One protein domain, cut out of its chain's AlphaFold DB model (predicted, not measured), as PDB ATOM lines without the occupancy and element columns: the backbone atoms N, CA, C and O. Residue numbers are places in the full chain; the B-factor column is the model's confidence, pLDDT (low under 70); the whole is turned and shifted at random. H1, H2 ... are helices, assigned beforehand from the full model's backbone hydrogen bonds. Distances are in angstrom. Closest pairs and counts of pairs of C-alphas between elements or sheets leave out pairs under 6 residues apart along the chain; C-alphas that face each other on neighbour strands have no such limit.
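What this domain is: This is residues 185 to 232 and 389 to 467 of the 953 residues of an uncharacterized protein of Allostreptomyces psammosilenae (UniProt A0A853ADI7). Three helices, H1, H2 and H5, pack across one another as a core, with H2 as its hub and H5 as the longest helix. H3 runs in from one end of the long axis to meet H2 with residues 403 to 406, H4 packs at the end of H2, and the short H6 and H7 lie toward the other end, where residues 449 to 454 stick out as a loop. The printed part has 127 residues with seven named helices, H1 to H7 in chain order, and no named strand; the class is all helix. It is compact, with a radius of gyration of the C-alphas of 15.6 A, but elongated, spanning 50 by 30 by 22 A.

Where its parts are: Find C-alpha 427 at (145.770, 224.768, 271.785); from there H5 runs 31.3 A to C-alpha 448 at (124.181, 243.750, 284.048). H2 is residues 213 to 227, 22.8 A long. H1 is residues 185 to 204, 29.7 A long, and begins at C-alpha 185 at (138.925, 253.458, 278.172). H3 spans residues 390 to 406 over 24.2 A, and H4 residues 412 to 419 over 10.3 A. H6 is residues 457 to 461, and H7 is residues 464 to 467.

How they stand to each other: Begin at the hub, H2, which touches H5 with 26 pairs of C-alphas within 8 A. Look at the C-alphas of Ala 220 and Ala 433, their closest, 4.5 A apart. H2 and H5 run opposite ways at a steep tilt of 38 degrees. H1 touches H5, closest at the C-alphas of Ile 201 and Ala 429, 5.8 A apart, and they run opposite ways at a steep tilt of 38 degrees. With residues 195 to 202 alone H1 touches H2, the C-alphas of Leu 198 and Ala 216 coming closest at 6.8 A. H3 touches H2 closest at the C-alphas of Arg 218 and Leu 406, 5.8 A apart, while H3 and H5 are apart. H4 and H2 only just touch, with 3 pairs of C-alphas within 8 A; those of Ala 226 and Leu 419 are the closest, at 4.9 A. H6 touches H5 at the C-alphas of Leu 447 and Arg 457, the closest, 5.7 A apart. H7 touches H1, the C-alphas of Leu 191 and Pro 464 coming closest at 6.3 A. In H3 and H4 every O i to N i+4 pair is within hydrogen-bond range; H1 has 13 of 16, H2 8 of 11, H5 17 of 18 and H6 0 of 1, though 2 of its 2 O i to N i+3 pairs are within range, and H7 is too short for an O i to N i+4 pair.

The domain as a whole: The two C-alphas farthest apart are those of Asp 389 and Pro 453, at 50.4 A. Residues 233 to 388 are not printed, and C-alphas 232 and 389 stand 14.0 A apart across this cut. Of the links that are printed whole, H3 to H4 and H6 to H7 are tight, and the others are short. The mean pLDDT of the printed part is 81.5; look for values under 70 at residues 445 to 462 and residue 466.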
ATOM      1  N   ALA A 185     137.659 253.609 278.886       78.50
ATOM      2  CA  ALA A 185     138.925 253.458 278.172       78.50
ATOM      3  C   ALA A 185     139.466 252.017 278.261       78.50
ATOM      4  O   ALA A 185     139.817 251.435 277.233       78.50
ATOM      5  N   ARG A 186     139.456 251.419 279.465       83.00
ATOM      6  CA  ARG A 186     139.795 250.002 279.692       83.00
ATOM      7  C   ARG A 186     138.880 249.082 278.877       83.00
ATOM      8  O   ARG A 186     139.360 248.357 278.011       83.00
ATOM      9  N   SER A 187     137.563 249.207 279.062       78.62
ATOM     10  CA  SER A 187     136.561 248.382 278.367       78.62
ATOM     11  C   SER A 187     136.659 248.482 276.839       78.62
ATOM     12  O   SER A 187     136.552 247.475 276.143       78.62
ATOM     13  N   ALA A 188     136.909 249.678 276.295       80.44
ATOM     14  CA  ALA A 188     137.112 249.866 274.862       80.44
ATOM     15  C   ALA A 188     138.394 249.181 274.362       80.44
ATOM     16  O   ALA A 188     138.381 248.574 273.286       80.44
ATOM     17  N   GLN A 189     139.496 249.262 275.114       83.94
ATOM     18  CA  GLN A 189     140.748 248.592 274.764       83.94
ATOM     19  C   GLN A 189     140.600 247.062 274.796       83.94
ATOM     20  O   GLN A 189     141.077 246.392 273.877       83.94
ATOM     21  N   ASP A 190     139.912 246.521 275.802       82.69
ATOM     22  CA  ASP A 190     139.672 245.083 275.936       82.69
ATOM     23  C   ASP A 190     138.755 244.543 274.832       82.69
ATOM     24  O   ASP A 190     139.133 243.580 274.165       82.69
ATOM     25  N   LEU A 191     137.627 245.209 274.536       82.06
ATOM     26  CA  LEU A 191     136.742 244.849 273.417       82.06
ATOM     27  C   LEU A 191     137.503 244.753 272.091       82.06
ATOM     28  O   LEU A 191     137.401 243.743 271.394       82.06
ATOM     29  N   LYS A 192     138.322 245.762 271.766       83.69
ATOM     30  CA  LYS A 192     139.141 245.745 270.549       83.69
ATOM     31  C   LYS A 192     140.144 244.584 270.565       83.69
ATOM     32  O   LYS A 192     140.268 243.855 269.583       83.69
ATOM     33  N   GLY A 193     140.829 244.385 271.692       83.56
ATOM     34  CA  GLY A 193     141.764 243.277 271.886       83.56
ATOM     35  C   GLY A 193     141.103 241.893 271.871       83.56
ATOM     36  O   GLY A 193     141.807 240.891 271.731       83.56
ATOM     37  N   TRP A 194     139.778 241.809 272.009       84.81
ATOM     38  CA  TRP A 194     138.997 240.591 271.800       84.81
ATOM     39  C   TRP A 194     138.557 240.432 270.345       84.81
ATOM     40  O   TRP A 194     138.682 239.321 269.844       84.81
ATOM     41  N   GLN A 195     138.137 241.495 269.647       84.06
ATOM     42  CA  GLN A 195     137.797 241.439 268.213       84.06
ATOM     43  C   GLN A 195     138.942 240.847 267.379       84.06
ATOM     44  O   GLN A 195     138.749 239.835 266.711       84.06
ATOM     45  N   GLU A 196     140.156 241.396 267.518       85.31
ATOM     46  CA  GLU A 196     141.359 240.920 266.810       85.31
ATOM     47  C   GLU A 196     141.621 239.414 267.060       85.31
ATOM     48  O   GLU A 196     142.021 238.680 266.161       85.31
ATOM     49  N   ARG A 197     141.332 238.919 268.273       88.25
ATOM     50  CA  ARG A 197     141.501 237.502 268.654       88.25
ATOM     51  C   ARG A 197     140.337 236.611 268.223       88.25
ATOM     52  O   ARG A 197     140.515 235.403 268.100       88.25
ATOM     53  N   LEU A 198     139.145 237.171 268.055       86.81
ATOM     54  CA  LEU A 198     137.964 236.450 267.588       86.81
ATOM     55  C   LEU A 198     138.043 236.200 266.084       86.81
ATOM     56  O   LEU A 198     137.649 235.124 265.654       86.81
ATOM     57  N   GLU A 199     138.626 237.115 265.307       87.44
ATOM     58  CA  GLU A 199     138.970 236.876 263.898       87.44
ATOM     59  C   GLU A 199     139.951 235.693 263.752       87.44
ATOM     60  O   GLU A 199     139.692 234.764 262.981       87.44
ATOM     61  N   ASP A 200     141.014 235.655 264.570       86.94
ATOM     62  CA  ASP A 200     141.936 234.509 264.650       86.94
ATOM     63  C   ASP A 200     141.187 233.196 264.962       86.94
ATOM     64  O   ASP A 200     141.384 232.190 264.278       86.94
ATOM     65  N   ILE A 201     140.306 233.186 265.974       89.19
ATOM     66  CA  ILE A 201     139.543 231.988 266.372       89.19
ATOM     67  C   ILE A 201     138.546 231.572 265.278       89.19
ATOM     68  O   ILE A 201     138.461 230.383 264.969       89.19
ATOM     69  N   ALA A 202     137.829 232.513 264.659       90.06
ATOM     70  CA  ALA A 202     136.881 232.247 263.575       90.06
ATOM     71  C   ALA A 202     137.559 231.520 262.406       90.06
ATOM     72  O   ALA A 202     137.050 230.500 261.932       90.06
ATOM     73  N   SER A 203     138.761 231.970 262.023       89.25
ATOM     74  CA  SER A 203     139.548 231.362 260.944       89.25
ATOM     75  C   SER A 203     139.892 229.885 261.192       89.25
ATOM     76  O   SER A 203     139.927 229.092 260.252       89.25
ATOM     77  N   VAL A 204     140.078 229.484 262.458       89.62
ATOM     78  CA  VAL A 204     140.397 228.100 262.863       89.62
ATOM     79  C   VAL A 204     139.183 227.162 262.750       89.62
ATOM     80  O   VAL A 204     139.364 225.954 262.597       89.62
ATOM     81  N   PHE A 205     137.962 227.705 262.782       88.19
ATOM     82  CA  PHE A 205     136.702 226.967 262.612       88.19
ATOM     83  C   PHE A 205     136.037 227.179 261.236       88.19
ATOM     84  O   PHE A 205     134.942 226.673 260.999       88.19
ATOM     85  N   GLY A 206     136.674 227.928 260.327       87.44
ATOM     86  CA  GLY A 206     136.110 228.257 259.011       87.44
ATOM     87  C   GLY A 206     134.916 229.223 259.052       87.44
ATOM     88  O   GLY A 206     134.172 229.300 258.079       87.44
ATOM     89  N   MET A 207     134.720 229.945 260.159       88.38
ATOM     90  CA  MET A 207     133.619 230.897 260.342       88.38
ATOM     91  C   MET A 207     133.999 232.325 259.925       88.38
ATOM     92  O   MET A 207     135.176 232.672 259.818       88.38
ATOM     93  N   GLY A 208     132.982 233.167 259.717       85.75
ATOM     94  CA  GLY A 208     133.154 234.616 259.608       85.75
ATOM     95  C   GLY A 208     133.527 235.264 260.946       85.75
ATOM     96  O   GLY A 208     133.351 234.670 262.011       85.75
ATOM     97  N   ALA A 209     134.035 236.496 260.891       83.12
ATOM     98  CA  ALA A 209     134.231 237.312 262.086       83.12
ATOM     99  C   ALA A 209     132.867 237.610 262.751       83.12
ATOM    100  O   ALA A 209     131.910 237.877 262.024       83.12
ATOM    101  N   PRO A 210     132.755 237.574 264.092       84.69
ATOM    102  CA  PRO A 210     131.493 237.849 264.772       84.69
ATOM    103  C   PRO A 210     131.114 239.328 264.646       84.69
ATOM    104  O   PRO A 210     131.874 240.208 265.062       84.69
ATOM    105  N   GLU A 211     129.928 239.604 264.110       78.56
ATOM    106  CA  GLU A 211     129.399 240.961 263.974       78.56
ATOM    107  C   GLU A 211     128.765 241.437 265.289       78.56
ATOM    108  O   GLU A 211     128.884 242.618 265.627       78.56
ATOM    109  N   THR A 212     128.166 240.528 266.074       80.12
ATOM    110  CA  THR A 212     127.525 240.825 267.373       80.12
ATOM    111  C   THR A 212     128.324 240.345 268.594       80.12
ATOM    112  O   THR A 212     129.130 239.414 268.529       80.12
ATOM    113  N   VAL A 213     128.072 240.959 269.761       78.44
ATOM    114  CA  VAL A 213     128.598 240.486 271.061       78.44
ATOM    115  C   VAL A 213     128.152 239.048 271.356       78.44
ATOM    116  O   VAL A 213     128.898 238.283 271.967       78.44
ATOM    117  N   GLU A 214     126.963 238.646 270.902       81.62
ATOM    118  CA  GLU A 214     126.470 237.288 271.131       81.62
ATOM    119  C   GLU A 214     127.215 236.254 270.275       81.62
ATOM    120  O   GLU A 214     127.660 235.238 270.807       81.62
ATOM    121  N   GLU A 215     127.447 236.522 268.987       84.25
ATOM    122  CA  GLU A 215     128.311 235.687 268.137       84.25
ATOM    123  C   GLU A 215     129.734 235.590 268.691       84.25
ATOM    124  O   GLU A 215     130.304 234.500 268.738       84.25
ATOM    125  N   ALA A 216     130.288 236.703 269.181       86.19
ATOM    126  CA  ALA A 216     131.598 236.731 269.825       86.19
ATOM    127  C   ALA A 216     131.661 235.790 271.042       86.19
ATOM    128  O   ALA A 216     132.641 235.063 271.221       86.19
ATOM    129  N   MET A 217     130.598 235.751 271.852       85.81
ATOM    130  CA  MET A 217     130.488 234.818 272.974       85.81
ATOM    131  C   MET A 217     130.289 233.367 272.515       85.81
ATOM    132  O   MET A 217     130.988 232.494 273.025       85.81
ATOM    133  N   ARG A 218     129.415 233.103 271.533       89.69
ATOM    134  CA  ARG A 218     129.184 231.757 270.967       89.69
ATOM    135  C   ARG A 218     130.474 231.163 270.379       89.69
ATOM    136  O   ARG A 218     130.803 230.008 270.644       89.69
ATOM    137  N   LEU A 219     131.243 231.965 269.642       90.56
ATOM    138  CA  LEU A 219     132.532 231.587 269.058       90.56
ATOM    139  C   LEU A 219     133.592 231.287 270.131       90.56
ATOM    140  O   LEU A 219     134.330 230.304 270.029       90.56
ATOM    141  N   ALA A 220     133.660 232.112 271.179       88.94
ATOM    142  CA  ALA A 220     134.595 231.910 272.281       88.94
ATOM    143  C   ALA A 220     134.215 230.699 273.164       88.94
ATOM    144  O   ALA A 220     135.104 229.993 273.646       88.94
ATOM    145  N   GLU A 221     132.918 230.416 273.332       90.00
ATOM    146  CA  GLU A 221     132.400 229.193 273.964       90.00
ATOM    147  C   GLU A 221     132.769 227.950 273.137       90.00
ATOM    148  O   GLU A 221     133.341 227.001 273.674       90.00
ATOM    149  N   LEU A 222     132.557 227.979 271.814       91.88
ATOM    150  CA  LEU A 222     132.924 226.876 270.921       91.88
ATOM    151  C   LEU A 222     134.431 226.576 270.964       91.88
ATOM    152  O   LEU A 222     134.840 225.422 271.121       91.88
ATOM    153  N   GLY A 223     135.264 227.617 270.883       88.56
ATOM    154  CA  GLY A 223     136.717 227.488 270.968       88.56
ATOM    155  C   GLY A 223     137.211 226.948 272.315       88.56
ATOM    156  O   GLY A 223     138.253 226.292 272.366       88.56
ATOM    157  N   ALA A 224     136.459 227.154 273.402       87.56
ATOM    158  CA  ALA A 224     136.814 226.644 274.723       87.56
ATOM    159  C   ALA A 224     136.727 225.111 274.843       87.56
ATOM    160  O   ALA A 224     137.434 224.544 275.681       87.56
ATOM    161  N   TYR A 225     135.933 224.439 273.998       88.94
ATOM    162  CA  TYR A 225     135.818 222.974 273.977       88.94
ATOM    163  C   TYR A 225     137.011 222.255 273.318       88.94
ATOM    164  O   TYR A 225     137.178 221.049 273.499       88.94
ATOM    165  N   ALA A 226     137.866 222.955 272.562       87.00
ATOM    166  CA  ALA A 226     138.973 222.325 271.830       87.00
ATOM    167  C   ALA A 226     140.094 221.773 272.739       87.00
ATOM    168  O   ALA A 226     140.812 220.853 272.335       87.00
ATOM    169  N   ASP A 227     140.201 222.296 273.965       83.19
ATOM    170  CA  ASP A 227     141.160 221.918 275.019       83.19
ATOM    171  C   ASP A 227     140.476 221.134 276.166       83.19
ATOM    172  O   ASP A 227     140.844 221.228 277.338       83.19
ATOM    173  N   GLU A 228     139.410 220.395 275.846       84.88
ATOM    174  CA  GLU A 228     138.770 219.438 276.754       84.88
ATOM    175  C   GLU A 228     139.439 218.058 276.687       84.88
ATOM    176  O   GLU A 228     139.656 217.511 275.605       84.88
ATOM    177  N   GLU A 229     139.673 217.452 277.856       83.69
ATOM    178  CA  GLU A 229     140.192 216.082 278.003       83.69
ATOM    179  C   GLU A 229     139.292 215.042 277.307       83.69
ATOM    180  O   GLU A 229     139.752 214.112 276.640       83.69
ATOM    181  N   HIS A 230     137.976 215.214 277.440       88.06
ATOM    182  CA  HIS A 230     136.976 214.266 276.968       88.06
ATOM    183  C   HIS A 230     136.278 214.791 275.708       88.06
ATOM    184  O   HIS A 230     135.297 215.533 275.779       88.06
ATOM    185  N   LYS A 231     136.812 214.386 274.547       89.00
ATOM    186  CA  LYS A 231     136.302 214.734 273.207       89.00
ATOM    187  C   LYS A 231     135.271 213.732 272.660       89.00
ATOM    188  O   LYS A 231     135.472 212.531 272.877       89.00
ATOM    189  N   PRO A 232     134.231 214.163 271.922       92.94
ATOM    190  CA  PRO A 232     133.312 213.270 271.207       92.94
ATOM    191  C   PRO A 232     133.985 212.496 270.066       92.94
ATOM    192  O   PRO A 232     135.099 212.823 269.647       92.94
ATOM    193  N   ASP A 389     130.566 203.799 281.033       90.25
ATOM    194  CA  ASP A 389     130.283 204.880 281.991       90.25
ATOM    195  C   ASP A 389     129.173 205.782 281.424       90.25
ATOM    196  O   ASP A 389     129.435 206.786 280.755       90.25
ATOM    197  N   VAL A 390     127.918 205.374 281.634       90.56
ATOM    198  CA  VAL A 390     126.749 206.013 281.008       90.56
ATOM    199  C   VAL A 390     126.662 207.498 281.355       90.56
ATOM    200  O   VAL A 390     126.460 208.326 280.469       90.56
ATOM    201  N   ALA A 391     126.903 207.861 282.616       89.44
ATOM    202  CA  ALA A 391     126.844 209.248 283.068       89.44
ATOM    203  C   ALA A 391     127.904 210.135 282.384       89.44
ATOM    204  O   ALA A 391     127.639 211.301 282.085       89.44
ATOM    205  N   LYS A 392     129.104 209.605 282.111       90.19
ATOM    206  CA  LYS A 392     130.153 210.324 281.374       90.19
ATOM    207  C   LYS A 392     129.855 210.440 279.883       90.19
ATOM    208  O   LYS A 392     130.123 211.497 279.314       90.19
ATOM    209  N   VAL A 393     129.287 209.404 279.261       93.06
ATOM    210  CA  VAL A 393     128.918 209.452 277.838       93.06
ATOM    211  C   VAL A 393     127.710 210.365 277.612       93.06
ATOM    212  O   VAL A 393     127.758 211.184 276.700       93.06
ATOM    213  N   ARG A 394     126.688 210.335 278.479       94.75
ATOM    214  CA  ARG A 394     125.511 211.218 278.384       94.75
ATOM    215  C   ARG A 394     125.904 212.699 278.434       94.75
ATOM    216  O   ARG A 394     125.604 213.428 277.492       94.75
ATOM    217  N   ARG A 395     126.727 213.104 279.414       93.38
ATOM    218  CA  ARG A 395     127.312 214.465 279.481       93.38
ATOM    219  C   ARG A 395     128.118 214.857 278.241       93.38
ATOM    220  O   ARG A 395     128.208 216.035 277.898       93.38
ATOM    221  N   LEU A 396     128.735 213.887 277.565       93.75
ATOM    222  CA  LEU A 396     129.483 214.139 276.337       93.75
ATOM    223  C   LEU A 396     128.569 214.278 275.112       93.75
ATOM    224  O   LEU A 396     128.865 215.093 274.243       93.75
ATOM    225  N   LEU A 397     127.454 213.548 275.047       94.50
ATOM    226  CA  LEU A 397     126.430 213.712 274.009       94.50
ATOM    227  C   LEU A 397     125.698 215.053 274.160       94.50
ATOM    228  O   LEU A 397     125.573 215.780 273.179       94.50
ATOM    229  N   GLU A 398     125.336 215.444 275.386       93.25
ATOM    230  CA  GLU A 398     124.803 216.777 275.723       93.25
ATOM    231  C   GLU A 398     125.761 217.894 275.271       93.25
ATOM    232  O   GLU A 398     125.385 218.797 274.521       93.25
ATOM    233  N   ARG A 399     127.048 217.780 275.632       93.06
ATOM    234  CA  ARG A 399     128.111 218.676 275.151       93.06
ATOM    235  C   ARG A 399     128.225 218.679 273.623       93.06
ATOM    236  O   ARG A 399     128.480 219.725 273.037       93.06
ATOM    237  N   THR A 400     128.039 217.535 272.968       94.19
ATOM    238  CA  THR A 400     128.089 217.437 271.501       94.19
ATOM    239  C   THR A 400     126.893 218.134 270.854       94.19
ATOM    240  O   THR A 400     127.065 218.808 269.842       94.19
ATOM    241  N   ALA A 401     125.703 218.057 271.459       93.00
ATOM    242  CA  ALA A 401     124.544 218.837 271.034       93.00
ATOM    243  C   ALA A 401     124.837 220.347 271.106       93.00
ATOM    244  O   ALA A 401     124.665 221.039 270.103       93.00
ATOM    245  N   ARG A 402     125.390 220.830 272.230       93.56
ATOM    246  CA  ARG A 402     125.796 222.239 272.406       93.56
ATOM    247  C   ARG A 402     126.884 222.675 271.418       93.56
ATOM    248  O   ARG A 402     126.786 223.743 270.825       93.56
ATOM    249  N   ILE A 403     127.887 221.832 271.160       92.44
ATOM    250  CA  ILE A 403     128.914 222.080 270.131       92.44
ATOM    251  C   ILE A 403     128.288 222.252 268.738       92.44
ATOM    252  O   ILE A 403     128.697 223.140 267.993       92.44
ATOM    253  N   ARG A 404     127.289 221.434 268.382       91.88
ATOM    254  CA  ARG A 404     126.584 221.530 267.092       91.88
ATOM    255  C   ARG A 404     125.650 222.740 267.002       91.88
ATOM    256  O   ARG A 404     125.459 223.266 265.913       91.88
ATOM    257  N   GLU A 405     125.070 223.161 268.122       89.44
ATOM    258  CA  GLU A 405     124.257 224.377 268.231       89.44
ATOM    259  C   GLU A 405     125.114 225.635 268.018       89.44
ATOM    260  O   GLU A 405     124.763 226.489 267.208       89.44
ATOM    261  N   LEU A 406     126.266 225.716 268.690       89.25
ATOM    262  CA  LEU A 406     127.224 226.821 268.572       89.25
ATOM    263  C   LEU A 406     127.925 226.848 267.205       89.25
ATOM    264  O   LEU A 406     128.091 227.907 266.610       89.25
ATOM    265  N   GLY A 407     128.325 225.679 266.698       87.69
ATOM    266  CA  GLY A 407     129.024 225.499 265.421       87.69
ATOM    267  C   GLY A 407     128.113 225.429 264.193       87.69
ATOM    268  O   GLY A 407     128.542 224.924 263.160       87.69
ATOM    269  N   ARG A 408     126.859 225.896 264.289       85.44
ATOM    270  CA  ARG A 408     125.834 225.810 263.228       85.44
ATOM    271  C   ARG A 408     126.240 226.407 261.871       85.44
ATOM    272  O   ARG A 408     125.760 225.929 260.848       85.44
ATOM    273  N   ASP A 409     127.109 227.418 261.877       83.06
ATOM    274  CA  ASP A 409     127.608 228.132 260.690       83.06
ATOM    275  C   ASP A 409     129.099 227.829 260.400       83.06
ATOM    276  O   ASP A 409     129.731 228.519 259.603       83.06
ATOM    277  N   ALA A 410     129.679 226.822 261.066       86.00
ATOM    278  CA  ALA A 410     131.085 226.440 260.925       86.00
ATOM    279  C   ALA A 410     131.316 225.403 259.814       86.00
ATOM    280  O   ALA A 410     130.425 224.629 259.456       86.00
ATOM    281  N   ASP A 411     132.554 225.327 259.318       85.00
ATOM    282  CA  ASP A 411     132.980 224.224 258.455       85.00
ATOM    283  C   ASP A 411     133.038 222.926 259.284       85.00
ATOM    284  O   ASP A 411     133.711 222.857 260.315       85.00
ATOM    285  N   GLY A 412     132.319 221.889 258.843       84.06
ATOM    286  CA  GLY A 412     132.212 220.617 259.560       84.06
ATOM    287  C   GLY A 412     133.533 219.853 259.694       84.06
ATOM    288  O   GLY A 412     133.757 219.218 260.727       84.06
ATOM    289  N   ASP A 413     134.432 219.953 258.710       85.31
ATOM    290  CA  ASP A 413     135.759 219.330 258.768       85.31
ATOM    291  C   ASP A 413     136.690 220.131 259.693       85.31
ATOM    292  O   ASP A 413     137.453 219.540 260.462       85.31
ATOM    293  N   ALA A 414     136.586 221.465 259.706       86.56
ATOM    294  CA  ALA A 414     137.312 222.308 260.662       86.56
ATOM    295  C   ALA A 414     136.838 222.070 262.110       86.56
ATOM    296  O   ALA A 414     137.653 221.855 263.013       86.56
ATOM    297  N   LEU A 415     135.518 222.022 262.323       87.56
ATOM    298  CA  LEU A 415     134.877 221.682 263.595       87.56
ATOM    299  C   LEU A 415     135.340 220.305 264.094       87.56
ATOM    300  O   LEU A 415     135.742 220.161 265.254       87.56
ATOM    301  N   ALA A 416     135.360 219.303 263.207       88.75
ATOM    302  CA  ALA A 416     135.857 217.970 263.519       88.75
ATOM    303  C   ALA A 416     137.352 217.975 263.880       88.75
ATOM    304  O   ALA A 416     137.744 217.366 264.882       88.75
ATOM    305  N   ALA A 417     138.177 218.698 263.116       88.75
ATOM    306  CA  ALA A 417     139.617 218.801 263.333       88.75
ATOM    307  C   ALA A 417     139.986 219.442 264.681       88.75
ATOM    308  O   ALA A 417     141.003 219.063 265.263       88.75
ATOM    309  N   GLN A 418     139.171 220.358 265.215       89.56
ATOM    310  CA  GLN A 418     139.396 220.936 266.547       89.56
ATOM    311  C   GLN A 418     138.814 220.072 267.680       89.56
ATOM    312  O   GLN A 418     139.483 219.825 268.692       89.56
ATOM    313  N   LEU A 419     137.562 219.622 267.548       91.12
ATOM    314  CA  LEU A 419     136.756 219.198 268.702       91.12
ATOM    315  C   LEU A 419     136.667 217.680 268.918       91.12
ATOM    316  O   LEU A 419     136.251 217.262 269.993       91.12
ATOM    317  N   THR A 420     137.073 216.842 267.958       90.50
ATOM    318  CA  THR A 420     136.854 215.377 268.024       90.50
ATOM    319  C   THR A 420     138.056 214.578 268.532       90.50
ATOM    320  O   THR A 420     139.179 215.077 268.607       90.50
ATOM    321  N   SER A 421     137.818 213.305 268.858       85.50
ATOM    322  CA  SER A 421     138.817 212.307 269.269       85.50
ATOM    323  C   SER A 421     139.972 212.108 268.277       85.50
ATOM    324  O   SER A 421     141.095 211.847 268.705       85.50
ATOM    325  N   SER A 422     139.718 212.259 266.973       82.12
ATOM    326  CA  SER A 422     140.725 212.197 265.904       82.12
ATOM    327  C   SER A 422     141.264 213.571 265.485       82.12
ATOM    328  O   SER A 422     142.081 213.654 264.568       82.12
ATOM    329  N   GLY A 423     140.790 214.651 266.112       83.12
ATOM    330  CA  GLY A 423     141.192 216.022 265.817       83.12
ATOM    331  C   GLY A 423     142.561 216.399 266.395       83.12
ATOM    332  O   GLY A 423     143.012 215.856 267.401       83.12
ATOM    333  N   SER A 424     143.212 217.379 265.770       83.06
ATOM    334  CA  SER A 424     144.446 218.015 266.249       83.06
ATOM    335  C   SER A 424     144.150 219.476 266.619       83.06
ATOM    336  O   SER A 424     144.225 220.346 265.748       83.06
ATOM    337  N   PRO A 425     143.780 219.767 267.882       86.88
ATOM    338  CA  PRO A 425     143.336 221.095 268.286       86.88
ATOM    339  C   PRO A 425     144.469 222.124 268.258       86.88
ATOM    340  O   PRO A 425     145.583 221.871 268.720       86.88
ATOM    341  N   ASN A 426     144.151 223.341 267.825       86.12
ATOM    342  CA  ASN A 426     145.005 224.500 268.024       86.12
ATOM    343  C   ASN A 426     144.892 224.972 269.485       86.12
ATOM    344  O   ASN A 426     144.061 225.814 269.826       86.12
ATOM    345  N   ALA A 427     145.749 224.435 270.358       84.56
ATOM    346  CA  ALA A 427     145.770 224.768 271.785       84.56
ATOM    347  C   ALA A 427     145.960 226.276 272.067       84.56
ATOM    348  O   ALA A 427     145.435 226.792 273.053       84.56
ATOM    349  N   ALA A 428     146.657 227.010 271.187       83.19
ATOM    350  CA  ALA A 428     146.814 228.459 271.317       83.19
ATOM    351  C   ALA A 428     145.501 229.206 271.024       83.19
ATOM    352  O   ALA A 428     145.148 230.131 271.760       83.19
ATOM    353  N   ALA A 429     144.738 228.774 270.012       81.88
ATOM    354  CA  ALA A 429     143.390 229.285 269.764       81.88
ATOM    355  C   ALA A 429     142.440 228.921 270.917       81.88
ATOM    356  O   ALA A 429     141.757 229.800 271.430       81.88
ATOM    357  N   ALA A 430     142.470 227.679 271.411       84.88
ATOM    358  CA  ALA A 430     141.617 227.217 272.511       84.88
ATOM    359  C   ALA A 430     141.856 227.981 273.831       84.88
ATOM    360  O   ALA A 430     140.916 228.460 274.471       84.88
ATOM    361  N   GLN A 431     143.121 228.184 274.219       86.06
ATOM    362  CA  GLN A 431     143.481 228.997 275.387       86.06
ATOM    363  C   GLN A 431     143.136 230.485 275.185       86.06
ATOM    364  O   GLN A 431     142.895 231.216 276.147       86.06
ATOM    365  N   THR A 432     143.107 230.967 273.943       86.06
ATOM    366  CA  THR A 432     142.680 232.338 273.629       86.06
ATOM    367  C   THR A 432     141.161 232.472 273.700       86.06
ATOM    368  O   THR A 432     140.684 233.383 274.370       86.06
ATOM    369  N   ALA A 433     140.415 231.509 273.160       87.81
ATOM    370  CA  ALA A 433     138.964 231.417 273.263       87.81
ATOM    371  C   ALA A 433     138.500 231.354 274.725       87.81
ATOM    372  O   ALA A 433     137.675 232.168 275.122       87.81
ATOM    373  N   ARG A 434     139.110 230.509 275.575       85.38
ATOM    374  CA  ARG A 434     138.807 230.472 277.024       85.38
ATOM    375  C   ARG A 434     139.011 231.825 277.717       85.38
ATOM    376  O   ARG A 434     138.188 232.208 278.546       85.38
ATOM    377  N   ARG A 435     140.074 232.567 277.373       86.56
ATOM    378  CA  ARG A 435     140.352 233.904 277.938       86.56
ATOM    379  C   ARG A 435     139.371 234.966 277.439       86.56
ATOM    380  O   ARG A 435     138.894 235.757 278.244       86.56
ATOM    381  N   VAL A 436     139.035 234.961 276.149       86.19
ATOM    382  CA  VAL A 436     138.035 235.874 275.567       86.19
ATOM    383  C   VAL A 436     136.633 235.562 276.104       86.19
ATOM    384  O   VAL A 436     135.924 236.475 276.511       86.19
ATOM    385  N   ALA A 437     136.259 234.287 276.226       84.38
ATOM    386  CA  ALA A 437     134.993 233.854 276.818       84.38
ATOM    387  C   ALA A 437     134.872 234.225 278.303       84.38
ATOM    388  O   ALA A 437     133.759 234.405 278.791       84.38
ATOM    389  N   ALA A 438     135.982 234.289 279.046       82.69
ATOM    390  CA  ALA A 438     135.996 234.798 280.417       82.69
ATOM    391  C   ALA A 438     135.807 236.323 280.439       82.69
ATOM    392  O   ALA A 438     134.844 236.789 281.040       82.69
ATOM    393  N   GLY A 439     136.639 237.071 279.705       83.62
ATOM    394  CA  GLY A 439     136.573 238.536 279.650       83.62
ATOM    395  C   GLY A 439     135.229 239.074 279.146       83.62
ATOM    396  O   GLY A 439     134.661 239.965 279.768       83.62
ATOM    397  N   LEU A 440     134.651 238.480 278.095       82.88
ATOM    398  CA  LEU A 440     133.317 238.850 277.604       82.88
ATOM    399  C   LEU A 440     132.216 238.601 278.647       82.88
ATOM    400  O   LEU A 440     131.285 239.397 278.739       82.88
ATOM    401  N   ARG A 441     132.310 237.529 279.449       82.94
ATOM    402  CA  ARG A 441     131.357 237.273 280.545       82.94
ATOM    403  C   ARG A 441     131.536 238.252 281.699       82.94
ATOM    404  O   ARG A 441     130.536 238.709 282.231       82.94
ATOM    405  N   GLU A 442     132.772 238.582 282.054       80.25
ATOM    406  CA  GLU A 442     133.106 239.554 283.103       80.25
ATOM    407  C   GLU A 442     132.636 240.969 282.724       80.25
ATOM    408  O   GLU A 442     131.908 241.604 283.482       80.25
ATOM    409  N   TRP A 443     132.934 241.417 281.500       81.56
ATOM    410  CA  TRP A 443     132.454 242.691 280.954       81.56
ATOM    411  C   TRP A 443     130.927 242.736 280.828       81.56
ATOM    412  O   TRP A 443     130.308 243.714 281.240       81.56
ATOM    413  N   ARG A 444     130.288 241.666 280.332       74.62
ATOM    414  CA  ARG A 444     128.819 241.598 280.266       74.62
ATOM    415  C   ARG A 444     128.184 241.559 281.661       74.62
ATOM    416  O   ARG A 444     127.134 242.163 281.841       74.62
ATOM    417  N   GLY A 445     128.825 240.918 282.641       67.44
ATOM    418  CA  GLY A 445     128.447 240.991 284.055       67.44
ATOM    419  C   GLY A 445     128.493 242.429 284.566       67.44
ATOM    420  O   GLY A 445     127.487 242.938 285.038       67.44
ATOM    421  N   ALA A 446     129.589 243.155 284.331       64.62
ATOM    422  CA  ALA A 446     129.711 244.569 284.701       64.62
ATOM    423  C   ALA A 446     128.661 245.498 284.039       64.62
ATOM    424  O   ALA A 446     128.356 246.556 284.589       64.62
ATOM    425  N   LEU A 447     128.078 245.117 282.892       60.91
ATOM    426  CA  LEU A 447     126.933 245.815 282.277       60.91
ATOM    427  C   LEU A 447     125.576 245.463 282.917       60.91
ATOM    428  O   LEU A 447     124.639 246.263 282.867       60.91
ATOM    429  N   VAL A 448     125.436 244.259 283.473       48.62
ATOM    430  CA  VAL A 448     124.181 243.750 284.048       48.62
ATOM    431  C   VAL A 448     124.109 244.061 285.543       48.62
ATOM    432  O   VAL A 448     123.147 244.692 285.973       48.62
ATOM    433  N   ASP A 449     125.151 243.735 286.297       45.03
ATOM    434  CA  ASP A 449     125.248 243.855 287.759       45.03
ATOM    435  C   ASP A 449     125.762 245.240 288.216       45.03
ATOM    436  O   ASP A 449     126.082 245.458 289.384       45.03
ATOM    437  N   GLY A 450     125.890 246.187 287.278       40.91
ATOM    438  CA  GLY A 450     126.530 247.487 287.476       40.91
ATOM    439  C   GLY A 450     125.811 248.407 288.469       40.91
ATOM    440  O   GLY A 450     124.814 249.041 288.133       40.91
ATOM    441  N   VAL A 451     126.389 248.541 289.667       37.53
ATOM    442  CA  VAL A 451     125.990 249.508 290.711       37.53
ATOM    443  C   VAL A 451     126.435 250.952 290.386       37.53
ATOM    444  O   VAL A 451     125.902 251.898 290.962       37.53
ATOM    445  N   GLU A 452     127.372 251.161 289.448       42.12
ATOM    446  CA  GLU A 452     127.784 252.506 289.004       42.12
ATOM    447  C   GLU A 452     126.984 252.998 287.770       42.12
ATOM    448  O   GLU A 452     126.830 252.261 286.791       42.12
ATOM    449  N   PRO A 453     126.509 254.263 287.756       42.47
ATOM    450  CA  PRO A 453     125.783 254.828 286.621       42.47
ATOM    451  C   PRO A 453     126.733 255.145 285.456       42.47
ATOM    452  O   PRO A 453     127.539 256.067 285.544       42.47
ATOM    453  N   GLY A 454     126.626 254.432 284.329       49.81
ATOM    454  CA  GLY A 454     127.453 254.761 283.162       49.81
ATOM    455  C   GLY A 454     127.151 254.010 281.869       49.81
ATOM    456  O   GLY A 454     126.733 254.621 280.888       49.81
ATOM    457  N   MET A 455     127.418 252.703 281.817       54.38
ATOM    458  CA  MET A 455     127.371 251.953 280.554       54.38
ATOM    459  C   MET A 455     125.940 251.499 280.198       54.38
ATOM    460  O   MET A 455     125.315 250.788 280.987       54.38
ATOM    461  N   PRO A 456     125.397 251.840 279.011       56.66
ATOM    462  CA  PRO A 456     124.077 251.375 278.599       56.66
ATOM    463  C   PRO A 456     124.048 249.856 278.402       56.66
ATOM    464  O   PRO A 456     124.814 249.317 277.605       56.66
ATOM    465  N   ARG A 457     123.081 249.165 279.021       61.12
ATOM    466  CA  ARG A 457     122.839 247.720 278.800       61.12
ATOM    467  C   ARG A 457     122.642 247.349 277.321       61.12
ATOM    468  O   ARG A 457     122.965 246.238 276.922       61.12
ATOM    469  N   ALA A 458     122.205 248.297 276.485       59.38
ATOM    470  CA  ALA A 458     122.138 248.149 275.027       59.38
ATOM    471  C   ALA A 458     123.479 247.742 274.374       59.38
ATOM    472  O   ALA A 458     123.470 247.048 273.360       59.38
ATOM    473  N   LEU A 459     124.628 248.107 274.962       63.97
ATOM    474  CA  LEU A 459     125.950 247.718 274.452       63.97
ATOM    475  C   LEU A 459     126.191 246.200 274.509       63.97
ATOM    476  O   LEU A 459     126.957 245.685 273.701       63.97
ATOM    477  N   ALA A 460     125.511 245.471 275.405       64.94
ATOM    478  CA  ALA A 460     125.612 244.012 275.506       64.94
ATOM    479  C   ALA A 460     124.974 243.264 274.318       64.94
ATOM    480  O   ALA A 460     125.207 242.068 274.158       64.94
ATOM    481  N   HIS A 461     124.169 243.960 273.506       61.47
ATOM    482  CA  HIS A 461     123.407 243.403 272.382       61.47
ATOM    483  C   HIS A 461     123.819 243.986 271.017       61.47
ATOM    484  O   HIS A 461     123.286 243.574 269.990       61.47
ATOM    485  N   GLY A 462     124.735 244.961 270.995       65.31
ATOM    486  CA  GLY A 462     125.244 245.573 269.766       65.31
ATOM    487  C   GLY A 462     126.432 244.821 269.158       65.31
ATOM    488  O   GLY A 462     126.806 243.727 269.593       65.31
ATOM    489  N   SER A 463     127.076 245.448 268.171       71.06
ATOM    490  CA  SER A 463     128.392 245.005 267.710       71.06
ATOM    491  C   SER A 463     129.476 245.331 268.747       71.06
ATOM    492  O   SER A 463     129.436 246.420 269.332       71.06
ATOM    493  N   PRO A 464     130.506 244.481 268.939       74.19
ATOM    494  CA  PRO A 464     131.683 244.845 269.727       74.19
ATOM    495  C   PRO A 464     132.374 246.107 269.185       74.19
ATOM    496  O   PRO A 464     132.916 246.890 269.964       74.19
ATOM    497  N   GLY A 465     132.302 246.342 267.866       70.50
ATOM    498  CA  GLY A 465     132.832 247.543 267.217       70.50
ATOM    499  C   GLY A 465     132.034 248.807 267.544       70.50
ATOM    500  O   GLY A 465     132.628 249.845 267.839       70.50
ATOM    501  N   ASP A 466     130.701 248.715 267.576       66.00
ATOM    502  CA  ASP A 466     129.830 249.823 267.995       66.00
ATOM    503  C   ASP A 466     129.992 250.124 269.488       66.00
ATOM    504  O   ASP A 466     130.074 251.288 269.874       66.00
ATOM    505  N   ALA A 467     130.111 249.090 270.330       70.44
ATOM    506  CA  ALA A 467     130.385 249.247 271.754       70.44
ATOM    507  C   ALA A 467     131.747 249.919 272.000       70.44
ATOM    508  O   ALA A 467     131.826 250.892 272.751       70.44
TER     509      ALA A 467